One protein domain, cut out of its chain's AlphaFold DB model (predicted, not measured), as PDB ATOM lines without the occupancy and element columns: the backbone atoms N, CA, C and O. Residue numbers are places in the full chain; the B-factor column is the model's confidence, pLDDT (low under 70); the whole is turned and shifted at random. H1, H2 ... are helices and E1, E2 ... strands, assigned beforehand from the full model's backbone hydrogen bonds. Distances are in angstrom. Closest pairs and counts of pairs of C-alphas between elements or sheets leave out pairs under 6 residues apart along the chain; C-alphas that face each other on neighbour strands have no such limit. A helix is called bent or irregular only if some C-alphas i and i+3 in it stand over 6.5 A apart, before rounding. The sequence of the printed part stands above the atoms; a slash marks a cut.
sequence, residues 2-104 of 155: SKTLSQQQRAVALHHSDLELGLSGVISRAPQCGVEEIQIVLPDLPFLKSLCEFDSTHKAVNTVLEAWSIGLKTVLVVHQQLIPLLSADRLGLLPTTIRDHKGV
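This is residues 2 to 104 of the 155 residues of the protein "PduM family microcompartment protein" of Vibrio astriarenae (UniProt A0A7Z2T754). A strongly twisted, only just so, parallel sheet of four strands has helices H2, H4, H3 and H5 set in an arc along one side, with H2 packed over one face at the E1 and E2 end. H1 lies by that same end of the sheet, and H3 and H5 are off the sheet. The printed part has 103 residues, with five named helices and four named strands in the order H1 E1 H2 E2 H3 H4 E3 H5 E4; the sheet order is E1 E2 E3 E4 and the class is mixed. It is compact, with a radius of gyration of the C-alphas of 13.3 A and spans of 36 by 32 by 20 A.

H1, residues 4 to 10, only grazes, with its residues 7 to 10, the sheet of E1, residues 11 to 14, E2, residues 37 to 41, E3, residues 73 to 78, and E4, residues 97 to 100. E1 and E2 are parallel at 29 degrees, with N 12 and O 37 3.0 A apart, within hydrogen-bond range. E2 and E3 are parallel at 15 degrees, with N 38 and O 73 at 2.8 A. E3 and E4 are parallel at 22 degrees, with N 76 and O 97 at 2.8 A. H2, residues 16 to 28, makes two layers with the sheet, helix on one face, at a height over the sheet of 9.8 A; it runs along the strands, at 24 degrees to E1 on the local plane. H2 touches H4, residues 59 to 69, at a steep tilt of 46 degrees, the same way; the closest C-alphas, of Glu 20 and Ala 60, are 4.5 A apart. H4 only grazes the sheet, with its residues 64 to 68. H3, residues 45 to 52, touches H4, the closest C-alphas being those of Leu 51 and Val 61, 5.5 A apart. H5, residues 88 to 91, is close to H3 but not clearly touching, C-alphas 52 and 90 being closest at 5.3 A. E1, H2, E2; E2, H3 H4, E3; and E3, H5, E4 are strand-helix-strand units, parallel neighbour strands joined through helices, with right-handed crossovers. Each O i to N i+4 pair is within hydrogen-bond range in H3 and H4; H1 has 0 of 3, and 0 of 4 for O i to N i+3, H2 has 3 of 9 and 8 of 10, and H5 is too short for an O i to N i+4 pair.

H1 begins at C-alpha 4, (-25.716, 14.441, 54.836). H2 is 16.0 A long and irregular, C-alphas 20 and 23 being 8.5 A apart. H4 is 15.2 A and E3 16.2 A long. E4 ends at C-alpha 100, (-28.147, -2.989, 45.825).

The C-alphas of Ser 2 and Thr 57 are the two farthest apart, 42.8 A. The printed part has no cut and no long link. Its mean pLDDT is 83.0, with residues 2 to 10, 32 to 33 and 87 to 89 under 70.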
ATOM      1  N   SER A   2     -28.369  17.796  60.024       40.47
ATOM      2  CA  SER A   2     -27.291  18.429  59.233       40.47
ATOM      3  C   SER A   2     -26.035  17.549  59.128       40.47
ATOM      4  O   SER A   2     -24.951  17.985  59.496       40.47
ATOM      5  N   LYS A   3     -26.161  16.285  58.692       37.66
ATOM      6  CA  LYS A   3     -24.987  15.403  58.479       37.66
ATOM      7  C   LYS A   3     -24.781  14.921  57.037       37.66
ATOM      8  O   LYS A   3     -23.733  14.363  56.747       37.66
ATOM      9  N   THR A   4     -25.705  15.173  56.115       43.78
ATOM     10  CA  THR A   4     -25.716  14.441  54.836       43.78
ATOM     11  C   THR A   4     -24.841  15.048  53.731       43.78
ATOM     12  O   THR A   4     -24.423  14.328  52.835       43.78
ATOM     13  N   LEU A   5     -24.498  16.340  53.790       38.94
ATOM     14  CA  LEU A   5     -23.780  17.010  52.689       38.94
ATOM     15  C   LEU A   5     -22.256  16.802  52.704       38.94
ATOM     16  O   LEU A   5     -21.640  16.771  51.644       38.94
ATOM     17  N   SER A   6     -21.637  16.623  53.875       45.28
ATOM     18  CA  SER A   6     -20.168  16.547  53.972       45.28
ATOM     19  C   SER A   6     -19.608  15.142  53.723       45.28
ATOM     20  O   SER A   6     -18.434  15.006  53.395       45.28
ATOM     21  N   GLN A   7     -20.430  14.097  53.876       47.59
ATOM     22  CA  GLN A   7     -19.992  12.699  53.764       47.59
ATOM     23  C   GLN A   7     -19.958  12.215  52.305       47.59
ATOM     24  O   GLN A   7     -19.083  11.438  51.937       47.59
ATOM     25  N   GLN A   8     -20.834  12.749  51.443       50.72
ATOM     26  CA  GLN A   8     -20.803  12.485  49.996       50.72
ATOM     27  C   GLN A   8     -19.591  13.110  49.288       50.72
ATOM     28  O   GLN A   8     -19.254  12.694  48.187       50.72
ATOM     29  N   GLN A   9     -18.909  14.082  49.905       56.03
ATOM     30  CA  GLN A   9     -17.774  14.782  49.294       56.03
ATOM     31  C   GLN A   9     -16.431  14.042  49.416       56.03
ATOM     32  O   GLN A   9     -15.435  14.571  48.937       56.03
ATOM     33  N   ARG A  10     -16.376  12.857  50.046       66.50
ATOM     34  CA  ARG A  10     -15.148  12.037  50.196       66.50
ATOM     35  C   ARG A  10     -15.283  10.611  49.647       66.50
ATOM     36  O   ARG A  10     -14.385   9.789  49.845       66.50
ATOM     37  N   ALA A  11     -16.401  10.334  48.976       75.25
ATOM     38  CA  ALA A  11     -16.664   9.077  48.297       75.25
ATOM     39  C   ALA A  11     -16.460   9.253  46.788       75.25
ATOM     40  O   ALA A  11     -16.968  10.210  46.202       75.25
ATOM     41  N   VAL A  12     -15.734   8.331  46.155       82.06
ATOM     42  CA  VAL A  12     -15.568   8.313  44.693       82.06
ATOM     43  C   VAL A  12     -16.314   7.115  44.131       82.06
ATOM     44  O   VAL A  12     -15.989   5.976  44.457       82.06
ATOM     45  N   ALA A  13     -17.312   7.380  43.290       82.69
ATOM     46  CA  ALA A  13     -18.037   6.352  42.556       82.69
ATOM     47  C   ALA A  13     -17.282   5.984  41.275       82.69
ATOM     48  O   ALA A  13     -17.001   6.849  40.447       82.69
ATOM     49  N   LEU A  14     -16.958   4.704  41.131       85.50
ATOM     50  CA  LEU A  14     -16.153   4.157  40.048       85.50
ATOM     51  C   LEU A  14     -16.816   2.917  39.475       85.50
ATOM     52  O   LEU A  14     -17.346   2.088  40.215       85.50
ATOM     53  N   HIS A  15     -16.726   2.750  38.161       87.81
ATOM     54  CA  HIS A  15     -16.979   1.450  37.564       87.81
ATOM     55  C   HIS A  15     -15.745   0.555  37.767       87.81
ATOM     56  O   HIS A  15     -14.625   1.045  37.905       87.81
ATOM     57  N   HIS A  16     -15.913  -0.770  37.770       80.31
ATOM     58  CA  HIS A  16     -14.786  -1.679  38.015       80.31
ATOM     59  C   HIS A  16     -13.658  -1.532  36.971       80.31
ATOM     60  O   HIS A  16     -12.490  -1.712  37.300       80.31
ATOM     61  N   SER A  17     -13.982  -1.121  35.740       83.00
ATOM     62  CA  SER A  17     -12.992  -0.811  34.698       83.00
ATOM     63  C   SER A  17     -12.102   0.389  35.043       83.00
ATOM     64  O   SER A  17     -10.949   0.440  34.634       83.00
ATOM     65  N   ASP A  18     -12.599   1.357  35.822       85.94
ATOM     66  CA  ASP A  18     -11.794   2.507  36.253       85.94
ATOM     67  C   ASP A  18     -10.707   2.100  37.258       85.94
ATOM     68  O   ASP A  18      -9.668   2.754  37.349       85.94
ATOM     69  N   LEU A  19     -10.919   1.000  37.985       85.75
ATOM     70  CA  LEU A  19      -9.946   0.448  38.928       85.75
ATOM     71  C   LEU A  19      -8.741  -0.178  38.213       85.75
ATOM     72  O   LEU A  19      -7.701  -0.369  38.838       85.75
ATOM     73  N   GLU A  20      -8.829  -0.466  36.910       88.19
ATOM     74  CA  GLU A  20      -7.687  -0.962  36.129       88.19
ATOM     75  C   GLU A  20      -6.570   0.078  35.982       88.19
ATOM     76  O   GLU A  20      -5.423  -0.282  35.713       88.19
ATOM     77  N   LEU A  21      -6.888   1.358  36.201       86.19
ATOM     78  CA  LEU A  21      -5.928   2.464  36.197       86.19
ATOM     79  C   LEU A  21      -5.023   2.479  37.440       86.19
ATOM     80  O   LEU A  21      -4.117   3.310  37.529       86.19
ATOM     81  N   GLY A  22      -5.262   1.583  38.400       85.12
ATOM     82  CA  GLY A  22      -4.520   1.526  39.652       85.12
ATOM     83  C   GLY A  22      -4.990   2.560  40.673       85.12
ATOM     84  O   GLY A  22      -5.700   3.522  40.357       85.12
ATOM     85  N   LEU A  23      -4.543   2.397  41.918       84.06
ATOM     86  CA  LEU A  23      -4.946   3.259  43.028       84.06
ATOM     87  C   LEU A  23      -4.556   4.730  42.805       84.06
ATOM     88  O   LEU A  23      -5.308   5.635  43.155       84.06
ATOM     89  N   SER A  24      -3.422   4.987  42.144       82.38
ATOM     90  CA  SER A  24      -3.012   6.350  41.763       82.38
ATOM     91  C   SER A  24      -3.995   6.995  40.778       82.38
ATOM     92  O   SER A  24      -4.333   8.171  40.919       82.38
ATOM     93  N   GLY A  25      -4.507   6.217  39.817       81.62
ATOM     94  CA  GLY A  25      -5.553   6.654  38.896       81.62
ATOM     95  C   GLY A  25      -6.849   6.998  39.631       81.62
ATOM     96  O   GLY A  25      -7.445   8.041  39.370       81.62
ATOM     97  N   VAL A  26      -7.229   6.183  40.615       82.62
ATOM     98  CA  VAL A  26      -8.392   6.430  41.483       82.62
ATOM     99  C   VAL A  26      -8.226   7.711  42.302       82.62
ATOM    100  O   VAL A  26      -9.113   8.564  42.299       82.62
ATOM    101  N   ILE A  27      -7.077   7.888  42.956       82.62
ATOM    102  CA  ILE A  27      -6.798   9.057  43.800       82.62
ATOM    103  C   ILE A  27      -6.708  10.339  42.965       82.62
ATOM    104  O   ILE A  27      -7.150  11.389  43.414       82.62
ATOM    105  N   SER A  28      -6.200  10.290  41.731       80.38
ATOM    106  CA  SER A  28      -6.177  11.480  40.863       80.38
ATOM    107  C   SER A  28      -7.573  11.999  40.489       80.38
ATOM    108  O   SER A  28      -7.730  13.172  40.159       80.38
ATOM    109  N   ARG A  29      -8.594  11.138  40.575       76.56
ATOM    110  CA  ARG A  29     -10.008  11.481  40.364       76.56
ATOM    111  C   ARG A  29     -10.710  11.896  41.659       76.56
ATOM    112  O   ARG A  29     -11.909  12.168  41.648       76.56
ATOM    113  N   ALA A  30      -9.979  11.922  42.769       74.56
ATOM    114  CA  ALA A  30     -10.510  12.258  44.070       74.56
ATOM    115  C   ALA A  30     -10.877  13.743  44.195       74.56
ATOM    116  O   ALA A  30     -10.251  14.608  43.577       74.56
ATOM    117  N   PRO A  31     -11.827  14.062  45.082       70.31
ATOM    118  CA  PRO A  31     -12.038  15.414  45.572       70.31
ATOM    119  C   PRO A  31     -10.745  16.005  46.157       70.31
ATOM    120  O   PRO A  31      -9.907  15.289  46.706       70.31
ATOM    121  N   GLN A  32     -10.615  17.335  46.132       68.62
ATOM    122  CA  GLN A  32      -9.443  18.056  46.666       68.62
ATOM    123  C   GLN A  32      -9.161  17.769  48.156       68.62
ATOM    124  O   GLN A  32      -8.068  18.032  48.647       68.62
ATOM    125  N   CYS A  33     -10.142  17.231  48.881       67.75
ATOM    126  CA  CYS A  33     -10.064  16.873  50.293       67.75
ATOM    127  C   CYS A  33      -9.689  15.399  50.560       67.75
ATOM    128  O   CYS A  33      -9.725  14.984  51.719       67.75
ATOM    129  N   GLY A  34      -9.306  14.637  49.528       77.75
ATOM    130  CA  GLY A  34      -8.908  13.229  49.627       77.75
ATOM    131  C   GLY A  34     -10.065  12.236  49.458       77.75
ATOM    132  O   GLY A  34     -11.228  12.622  49.329       77.75
ATOM    133  N   VAL A  35      -9.731  10.941  49.451       84.12
ATOM    134  CA  VAL A  35     -10.692   9.822  49.398       84.12
ATOM    135  C   VAL A  35     -10.689   9.113  50.739       84.12
ATOM    136  O   VAL A  35      -9.628   8.758  51.241       84.12
ATOM    137  N   GLU A  36     -11.870   8.872  51.294       86.25
ATOM    138  CA  GLU A  36     -12.042   7.998  52.464       86.25
ATOM    139  C   GLU A  36     -12.825   6.728  52.114       86.25
ATOM    140  O   GLU A  36     -12.718   5.717  52.810       86.25
ATOM    141  N   GLU A  37     -13.599   6.776  51.027       89.94
ATOM    142  CA  GLU A  37     -14.446   5.683  50.567       89.94
ATOM    143  C   GLU A  37     -14.406   5.549  49.039       89.94
ATOM    144  O   GLU A  37     -14.550   6.528  48.302       89.94
ATOM    145  N   ILE A  38     -14.254   4.320  48.553       90.69
ATOM    146  CA  ILE A  38     -14.404   3.969  47.142       90.69
ATOM    147  C   ILE A  38     -15.732   3.238  46.967       90.69
ATOM    148  O   ILE A  38     -15.956   2.182  47.558       90.69
ATOM    149  N   GLN A  39     -16.604   3.772  46.119       92.25
ATOM    150  CA  GLN A  39     -17.845   3.112  45.741       92.25
ATOM    151  C   GLN A  39     -17.658   2.444  44.383       92.25
ATOM    152  O   GLN A  39     -17.438   3.118  43.381       92.25
ATOM    153  N   ILE A  40     -17.741   1.120  44.339       93.00
ATOM    154  CA  ILE A  40     -17.629   0.335  43.110       93.00
ATOM    155  C   ILE A  40     -19.046   0.067  42.614       93.00
ATOM    156  O   ILE A  40     -19.812  -0.673  43.237       93.00
ATOM    157  N   VAL A  41     -19.408   0.712  41.512       92.94
ATOM    158  CA  VAL A  41     -20.776   0.771  41.002       92.94
ATOM    159  C   VAL A  41     -20.987  -0.253  39.901       92.94
ATOM    160  O   VAL A  41     -20.251  -0.281  38.918       92.94
ATOM    161  N   LEU A  42     -22.033  -1.064  40.076       89.00
ATOM    162  CA  LEU A  42     -22.495  -2.095  39.148       89.00
ATOM    163  C   LEU A  42     -21.352  -2.967  38.599       89.00
ATOM    164  O   LEU A  42     -21.234  -3.118  37.383       89.00
ATOM    165  N   PRO A  43     -20.499  -3.544  39.472       89.94
ATOM    166  CA  PRO A  43     -19.476  -4.468  39.019       89.94
ATOM    167  C   PRO A  43     -20.112  -5.681  38.339       89.94
ATOM    168  O   PRO A  43     -21.203  -6.128  38.713       89.94
ATOM    169  N   ASP A  44     -19.409  -6.229  37.356       89.56
ATOM    170  CA  ASP A  44     -19.849  -7.442  36.692       89.56
ATOM    171  C   ASP A  44     -19.557  -8.697  37.536       89.56
ATOM    172  O   ASP A  44     -18.863  -8.673  38.557       89.56
ATOM    173  N   LEU A  45     -20.152  -9.821  37.135       86.50
ATOM    174  CA  LEU A  45     -19.997 -11.081  37.858       86.50
ATOM    175  C   LEU A  45     -18.549 -11.623  37.835       86.50
ATOM    176  O   LEU A  45     -18.118 -12.110  38.881       86.50
ATOM    177  N   PRO A  46     -17.796 -11.577  36.713       88.81
ATOM    178  CA  PRO A  46     -16.380 -11.954  36.698       88.81
ATOM    179  C   PRO A  46     -15.542 -11.194  37.727       88.81
ATOM    180  O   PRO A  46     -14.863 -11.832  38.529       88.81
ATOM    181  N   PHE A  47     -15.661  -9.865  37.782       91.31
ATOM    182  CA  PHE A  47     -14.957  -9.054  38.769       91.31
ATOM    183  C   PHE A  47     -15.334  -9.455  40.197       91.31
ATOM    184  O   PHE A  47     -14.457  -9.648  41.035       91.31
ATOM    185  N   LEU A  48     -16.632  -9.620  40.482       89.62
ATOM    186  CA  LEU A  48     -17.097 -10.012  41.816       89.62
ATOM    187  C   LEU A  48     -16.535 -11.375  42.249       89.62
ATOM    188  O   LEU A  48     -16.198 -11.543  43.422       89.62
ATOM    189  N   LYS A  49     -16.394 -12.330  41.321       88.62
ATOM    190  CA  LYS A  49     -15.770 -13.634  41.593       88.62
ATOM    191  C   LYS A  49     -14.281 -13.499  41.905       88.62
ATOM    192  O   LYS A  49     -13.856 -13.980  42.952       88.62
ATOM    193  N   SER A  50     -13.524 -12.792  41.064       91.00
ATOM    194  CA  SER A  50     -12.097 -12.536  41.302       91.00
ATOM    195  C   SER A  50     -11.865 -11.781  42.616       91.00
ATOM    196  O   SER A  50     -10.942 -12.102  43.363       91.00
ATOM    197  N   LEU A  51     -12.740 -10.829  42.960       91.38
ATOM    198  CA  LEU A  51     -12.680 -10.101  44.227       91.38
ATOM    199  C   LEU A  51     -12.914 -11.027  45.432       91.38
ATOM    200  O   LEU A  51     -12.174 -10.957  46.408       91.38
ATOM    201  N   CYS A  52     -13.897 -11.927  45.347       88.12
ATOM    202  CA  CYS A  52     -14.161 -12.954  46.365       88.12
ATOM    203  C   CYS A  52     -13.011 -13.961  46.531       88.12
ATOM    204  O   CYS A  52     -12.886 -14.601  47.573       88.12
ATOM    205  N   GLU A  53     -12.199 -14.144  45.494       89.94
ATOM    206  CA  GLU A  53     -11.006 -14.992  45.495       89.94
ATOM    207  C   GLU A  53      -9.741 -14.262  45.954       89.94
ATOM    208  O   GLU A  53      -8.711 -14.911  46.121       89.94
ATOM    209  N   PHE A  54      -9.816 -12.947  46.194       90.44
ATOM    210  CA  PHE A  54      -8.648 -12.093  46.416       90.44
ATOM    211  C   PHE A  54      -7.597 -12.258  45.301       90.44
ATOM    212  O   PHE A  54      -6.393 -12.229  45.557       90.44
ATOM    213  N   ASP A  55      -8.052 -12.443  44.057       92.75
ATOM    214  CA  ASP A  55      -7.186 -12.657  42.897       92.75
ATOM    215  C   ASP A  55      -6.414 -11.376  42.543       92.75
ATOM    216  O   ASP A  55      -6.889 -10.508  41.808       92.75
ATOM    217  N   SER A  56      -5.189 -11.269  43.059       90.88
ATOM    218  CA  SER A  56      -4.294 -10.135  42.814       90.88
ATOM    219  C   SER A  56      -3.752 -10.074  41.383       90.88
ATOM    220  O   SER A  56      -3.155  -9.066  41.004       90.88
ATOM    221  N   THR A  57      -3.968 -11.104  40.555       93.12
ATOM    222  CA  THR A  57      -3.596 -11.054  39.132       93.12
ATOM    223  C   THR A  57      -4.570 -10.195  38.323       93.12
ATOM    224  O   THR A  57      -4.186  -9.592  37.316       93.12
ATOM    225  N   HIS A  58      -5.813 -10.056  38.795       93.12
ATOM    226  CA  HIS A  58      -6.798  -9.158  38.214       93.12
ATOM    227  C   HIS A  58      -6.506  -7.711  38.639       93.12
ATOM    228  O   HIS A  58      -6.677  -7.336  39.796       93.12
ATOM    229  N   LYS A  59      -6.146  -6.844  37.681       92.44
ATOM    230  CA  LYS A  59      -5.723  -5.451  37.949       92.44
ATOM    231  C   LYS A  59      -6.704  -4.662  38.820       92.44
ATOM    232  O   LYS A  59      -6.304  -4.091  39.828       92.44
ATOM    233  N   ALA A  60      -7.986  -4.661  38.451       92.81
ATOM    234  CA  ALA A  60      -9.023  -3.980  39.225       92.81
ATOM    235  C   ALA A  60      -9.133  -4.505  40.668       92.81
ATOM    236  O   ALA A  60      -9.271  -3.709  41.591       92.81
ATOM    237  N   VAL A  61      -9.034  -5.825  40.877       94.12
ATOM    238  CA  VAL A  61      -9.042  -6.432  42.215       94.12
ATOM    239  C   VAL A  61      -7.808  -6.004  42.993       94.12
ATOM    240  O   VAL A  61      -7.955  -5.540  44.117       94.12
ATOM    241  N   ASN A  62      -6.616  -6.057  42.391       94.62
ATOM    242  CA  ASN A  62      -5.387  -5.604  43.038       94.62
ATOM    243  C   ASN A  62      -5.498  -4.151  43.538       94.62
ATOM    244  O   ASN A  62      -5.129  -3.870  44.671       94.62
ATOM    245  N   THR A  63      -6.106  -3.252  42.759       94.19
ATOM    246  CA  THR A  63      -6.387  -1.872  43.193       94.19
ATOM    247  C   THR A  63      -7.291  -1.806  44.428       94.19
ATOM    248  O   THR A  63      -7.077  -0.974  45.309       94.19
ATOM    249  N   VAL A  64      -8.300  -2.677  44.523       94.00
ATOM    250  CA  VAL A  64      -9.164  -2.769  45.713       94.00
ATOM    251  C   VAL A  64      -8.391  -3.312  46.913       94.00
ATOM    252  O   VAL A  64      -8.529  -2.783  48.014       94.00
ATOM    253  N   LEU A  65      -7.541  -4.323  46.710       94.25
ATOM    254  CA  LEU A  65      -6.689  -4.873  47.767       94.25
ATOM    255  C   LEU A  65      -5.704  -3.822  48.293       94.25
ATOM    256  O   LEU A  65      -5.545  -3.674  49.505       94.25
ATOM    257  N   GLU A  66      -5.093  -3.045  47.398       93.31
ATOM    258  CA  GLU A  66      -4.252  -1.903  47.754       93.31
ATOM    259  C   GLU A  66      -5.045  -0.865  48.557       93.31
ATOM    260  O   GLU A  66      -4.593  -0.447  49.623       93.31
ATOM    261  N   ALA A  67      -6.250  -0.503  48.105       92.00
ATOM    262  CA  ALA A  67      -7.131   0.418  48.822       92.00
ATOM    263  C   ALA A  67      -7.436  -0.071  50.250       92.00
ATOM    264  O   ALA A  67      -7.339   0.705  51.203       92.00
ATOM    265  N   TRP A  68      -7.734  -1.360  50.426       93.44
ATOM    266  CA  TRP A  68      -7.936  -1.951  51.751       93.44
ATOM    267  C   TRP A  68      -6.670  -1.925  52.604       93.44
ATOM    268  O   TRP A  68      -6.752  -1.620  53.794       93.44
ATOM    269  N   SER A  69      -5.500  -2.181  52.014       92.25
ATOM    270  CA  SER A  69      -4.222  -2.168  52.737       92.25
ATOM    271  C   SER A  69      -3.881  -0.801  53.343       92.25
ATOM    272  O   SER A  69      -3.239  -0.740  54.391       92.25
ATOM    273  N   ILE A  70      -4.360   0.288  52.732       89.88
ATOM    274  CA  ILE A  70      -4.186   1.660  53.234       89.88
ATOM    275  C   ILE A  70      -5.384   2.162  54.058       89.88
ATOM    276  O   ILE A  70      -5.408   3.320  54.474       89.88
ATOM    277  N   GLY A  71      -6.378   1.305  54.306       90.06
ATOM    278  CA  GLY A  71      -7.531   1.602  55.157       90.06
ATOM    279  C   GLY A  71      -8.671   2.367  54.479       90.06
ATOM    280  O   GLY A  71      -9.526   2.909  55.184       90.06
ATOM    281  N   LEU A  72      -8.722   2.418  53.142       90.56
ATOM    282  CA  LEU A  72      -9.874   2.991  52.444       90.56
ATOM    283  C   LEU A  72     -11.101   2.104  52.623       90.56
ATOM    284  O   LEU A  72     -11.059   0.885  52.433       90.56
ATOM    285  N   LYS A  73     -12.229   2.739  52.945       92.56
ATOM    286  CA  LYS A  73     -13.516   2.049  52.982       92.56
ATOM    287  C   LYS A  73     -13.961   1.745  51.566       92.56
ATOM    288  O   LYS A  73     -13.672   2.493  50.635       92.56
ATOM    289  N   THR A  74     -14.699   0.657  51.406       92.56
ATOM    290  CA  THR A  74     -15.270   0.309  50.108       92.56
ATOM    291  C   THR A  74     -16.746   0.001  50.240       92.56
ATOM    292  O   THR A  74     -17.175  -0.588  51.235       92.56
ATOM    293  N   VAL A  75     -17.500   0.400  49.223       93.94
ATOM    294  CA  VAL A  75     -18.913   0.066  49.074       93.94
ATOM    295  C   VAL A  75     -19.115  -0.579  47.712       93.94
ATOM    296  O   VAL A  75     -18.802   0.025  46.689       93.94
ATOM    297  N   LEU A  76     -19.661  -1.790  47.685       93.06
ATOM    298  CA  LEU A  76     -20.097  -2.454  46.461       93.06
ATOM    299  C   LEU A  76     -21.571  -2.136  46.213       93.06
ATOM    300  O   LEU A  76     -22.432  -2.524  47.002       93.06
ATOM    301  N   VAL A  77     -21.869  -1.465  45.103       93.81
ATOM    302  CA  VAL A  77     -23.245  -1.214  44.655       93.81
ATOM    303  C   VAL A  77     -23.582  -2.219  43.559       93.81
ATOM    304  O   VAL A  77     -23.201  -2.049  42.405       93.81
ATOM    305  N   VAL A  78     -24.276  -3.291  43.921       91.38
ATOM    306  CA  VAL A  78     -24.493  -4.468  43.071       91.38
ATOM    307  C   VAL A  78     -25.910  -4.470  42.496       91.38
ATOM    308  O   VAL A  78     -26.875  -4.049  43.132       91.38
ATOM    309  N   HIS A  79     -26.092  -4.966  41.274       90.94
ATOM    310  CA  HIS A  79     -27.442  -5.148  40.745       90.94
ATOM    311  C   HIS A  79     -28.191  -6.245  41.523       90.94
ATOM    312  O   HIS A  79     -27.634  -7.309  41.789       90.94
ATOM    313  N   GLN A  80     -29.477  -6.042  41.830       88.44
ATOM    314  CA  GLN A  80     -30.256  -6.970  42.673       88.44
ATOM    315  C   GLN A  80     -30.296  -8.412  42.122       88.44
ATOM    316  O   GLN A  80     -30.394  -9.367  42.880       88.44
ATOM    317  N   GLN A  81     -30.186  -8.584  40.797       87.75
ATOM    318  CA  GLN A  81     -30.160  -9.904  40.149       87.75
ATOM    319  C   GLN A  81     -28.854 -10.671  40.374       87.75
ATOM    320  O   GLN A  81     -28.840 -11.890  40.232       87.75
ATOM    321  N   LEU A  82     -27.763  -9.973  40.697       86.00
ATOM    322  CA  LEU A  82     -26.479 -10.604  40.978       86.00
ATOM    323  C   LEU A  82     -26.402 -11.083  42.427       86.00
ATOM    324  O   LEU A  82     -25.739 -12.081  42.665       86.00
ATOM    325  N   ILE A  83     -27.118 -10.456  43.369       85.31
ATOM    326  CA  ILE A  83     -27.075 -10.817  44.800       85.31
ATOM    327  C   ILE A  83     -27.272 -12.331  45.022       85.31
ATOM    328  O   ILE A  83     -26.422 -12.928  45.679       85.31
ATOM    329  N   PRO A  84     -28.289 -13.002  44.434       79.88
ATOM    330  CA  PRO A  84     -28.494 -14.441  44.628       79.88
ATOM    331  C   PRO A  84     -27.480 -15.340  43.901       79.88
ATOM    332  O   PRO A  84     -27.437 -16.543  44.158       79.88
ATOM    333  N   LEU A  85     -26.729 -14.789  42.940       79.69
ATOM    334  CA  LEU A  85     -25.744 -15.514  42.129       79.69
ATOM    335  C   LEU A  85     -24.354 -15.527  42.756       79.69
ATOM    336  O   LEU A  85     -23.466 -16.216  42.254       79.69
ATOM    337  N   LEU A  86     -24.148 -14.739  43.802       74.50
ATOM    338  CA  LEU A  86     -22.869 -14.684  44.472       74.50
ATOM    339  C   LEU A  86     -22.761 -15.772  45.545       74.50
ATOM    340  O   LEU A  86     -23.771 -16.247  46.053       74.50
ATOM    341  N   SER A  87     -21.542 -16.169  45.907       65.69
ATOM    342  CA  SER A  87     -21.308 -17.202  46.925       65.69
ATOM    343  C   SER A  87     -21.238 -16.593  48.336       65.69
ATOM    344  O   SER A  87     -20.553 -15.592  48.565       65.69
ATOM    345  N   ALA A  88     -21.985 -17.169  49.286       61.16
ATOM    346  CA  ALA A  88     -22.276 -16.551  50.593       61.16
ATOM    347  C   ALA A  88     -21.055 -16.497  51.489       61.16
ATOM    348  O   ALA A  88     -20.816 -15.531  52.209       61.16
ATOM    349  N   ASP A  89     -20.312 -17.584  51.403       65.19
ATOM    350  CA  ASP A  89     -19.106 -17.893  52.131       65.19
ATOM    351  C   ASP A  89     -17.996 -16.885  51.851       65.19
ATOM    352  O   ASP A  89     -17.189 -16.630  52.737       65.19
ATOM    353  N   ARG A  90     -17.961 -16.284  50.654       72.75
ATOM    354  CA  ARG A  90     -16.864 -15.388  50.266       72.75
ATOM    355  C   ARG A  90     -17.196 -13.911  50.370       72.75
ATOM    356  O   ARG A  90     -16.334 -13.132  50.758       72.75
ATOM    357  N   LEU A  91     -18.441 -13.515  50.112       72.62
ATOM    358  CA  LEU A  91     -18.846 -12.112  50.268       72.62
ATOM    359  C   LEU A  91     -18.823 -11.638  51.711       72.62
ATOM    360  O   LEU A  91     -18.405 -10.512  51.960       72.62
ATOM    361  N   GLY A  92     -19.204 -12.502  52.655       75.12
ATOM    362  CA  GLY A  92     -19.120 -12.181  54.079       75.12
ATOM    363  C   GLY A  92     -17.687 -11.954  54.580       75.12
ATOM    364  O   GLY A  92     -17.514 -11.405  55.664       75.12
ATOM    365  N   LEU A  93     -16.668 -12.357  53.809       81.38
ATOM    366  CA  LEU A  93     -15.255 -12.155  54.144       81.38
ATOM    367  C   LEU A  93     -14.696 -10.830  53.619       81.38
ATOM    368  O   LEU A  93     -13.619 -10.416  54.047       81.38
ATOM    369  N   LEU A  94     -15.385 -10.173  52.684       87.25
ATOM    370  CA  LEU A  94     -14.894  -8.929  52.106       87.25
ATOM    371  C   LEU A  94     -15.060  -7.787  53.122       87.25
ATOM    372  O   LEU A  94     -16.157  -7.605  53.656       87.25
ATOM    373  N   PRO A  95     -14.025  -6.961  53.367       89.25
ATOM    374  CA  PRO A  95     -14.115  -5.789  54.239       89.25
ATOM    375  C   PRO A  95     -14.824  -4.624  53.521       89.25
ATOM    376  O   PRO A  95     -14.295  -3.521  53.382       89.25
ATOM    377  N   THR A  96     -16.030  -4.880  53.013       90.69
ATOM    378  CA  THR A  96     -16.798  -3.957  52.179       90.69
ATOM    379  C   THR A  96     -18.259  -3.925  52.607       90.69
ATOM    380  O   THR A  96     -18.827  -4.935  53.020       90.69
ATOM    381  N   THR A  97     -18.888  -2.756  52.516       92.38
ATOM    382  CA  THR A  97     -20.345  -2.652  52.654       92.38
ATOM    383  C   THR A  97     -20.986  -2.961  51.310       92.38
ATOM    384  O   THR A  97     -20.522  -2.480  50.282       92.38
ATOM    385  N   ILE A  98     -22.069  -3.733  51.295       91.62
ATOM    386  CA  ILE A  98     -22.746  -4.097  50.049       91.62
ATOM    387  C   ILE A  98     -24.148  -3.507  50.058       91.62
ATOM    388  O   ILE A  98     -24.886  -3.606  51.038       91.62
ATOM    389  N   ARG A  99     -24.505  -2.874  48.945       93.12
ATOM    390  CA  ARG A  99     -25.826  -2.310  48.696       93.12
ATOM    391  C   ARG A  99     -26.301  -2.752  47.333       93.12
ATOM    392  O   ARG A  99     -25.494  -2.973  46.432       93.12
ATOM    393  N   ASP A 100     -27.606  -2.861  47.161       91.81
ATOM    394  CA  ASP A 100     -28.147  -2.989  45.825       91.81
ATOM    395  C   ASP A 100     -28.119  -1.637  45.083       91.81
ATOM    396  O   ASP A 100     -27.937  -0.566  45.665       91.81
ATOM    397  N   HIS A 101     -28.313  -1.681  43.770       90.38
ATOM    398  CA  HIS A 101     -28.428  -0.498  42.910       90.38
ATOM    399  C   HIS A 101     -29.555   0.489  43.288       90.38
ATOM    400  O   HIS A 101     -29.568   1.603  42.768       90.38
ATOM    401  N   LYS A 102     -30.495   0.115  44.168       91.12
ATOM    402  CA  LYS A 102     -31.543   0.996  44.715       91.12
ATOM    403  C   LYS A 102     -31.148   1.598  46.069       91.12
ATOM    404  O   LYS A 102     -31.913   2.379  46.629       91.12
ATOM    405  N   GLY A 103     -29.964   1.265  46.584       89.81
ATOM    406  CA  GLY A 103     -29.448   1.732  47.867       89.81
ATOM    407  C   GLY A 103     -29.858   0.871  49.063       89.81
ATOM    408  O   GLY A 103     -29.583   1.265  50.194       89.81
ATOM    409  N   VAL A 104     -30.489  -0.287  48.841       92.50
ATOM    410  CA  VAL A 104     -30.895  -1.211  49.908       92.50
ATOM    411  C   VAL A 104     -29.673  -1.972  50.410       92.50
ATOM    412  O   VAL A 104     -28.940  -2.566  49.622       92.50
TER     413      VAL A 104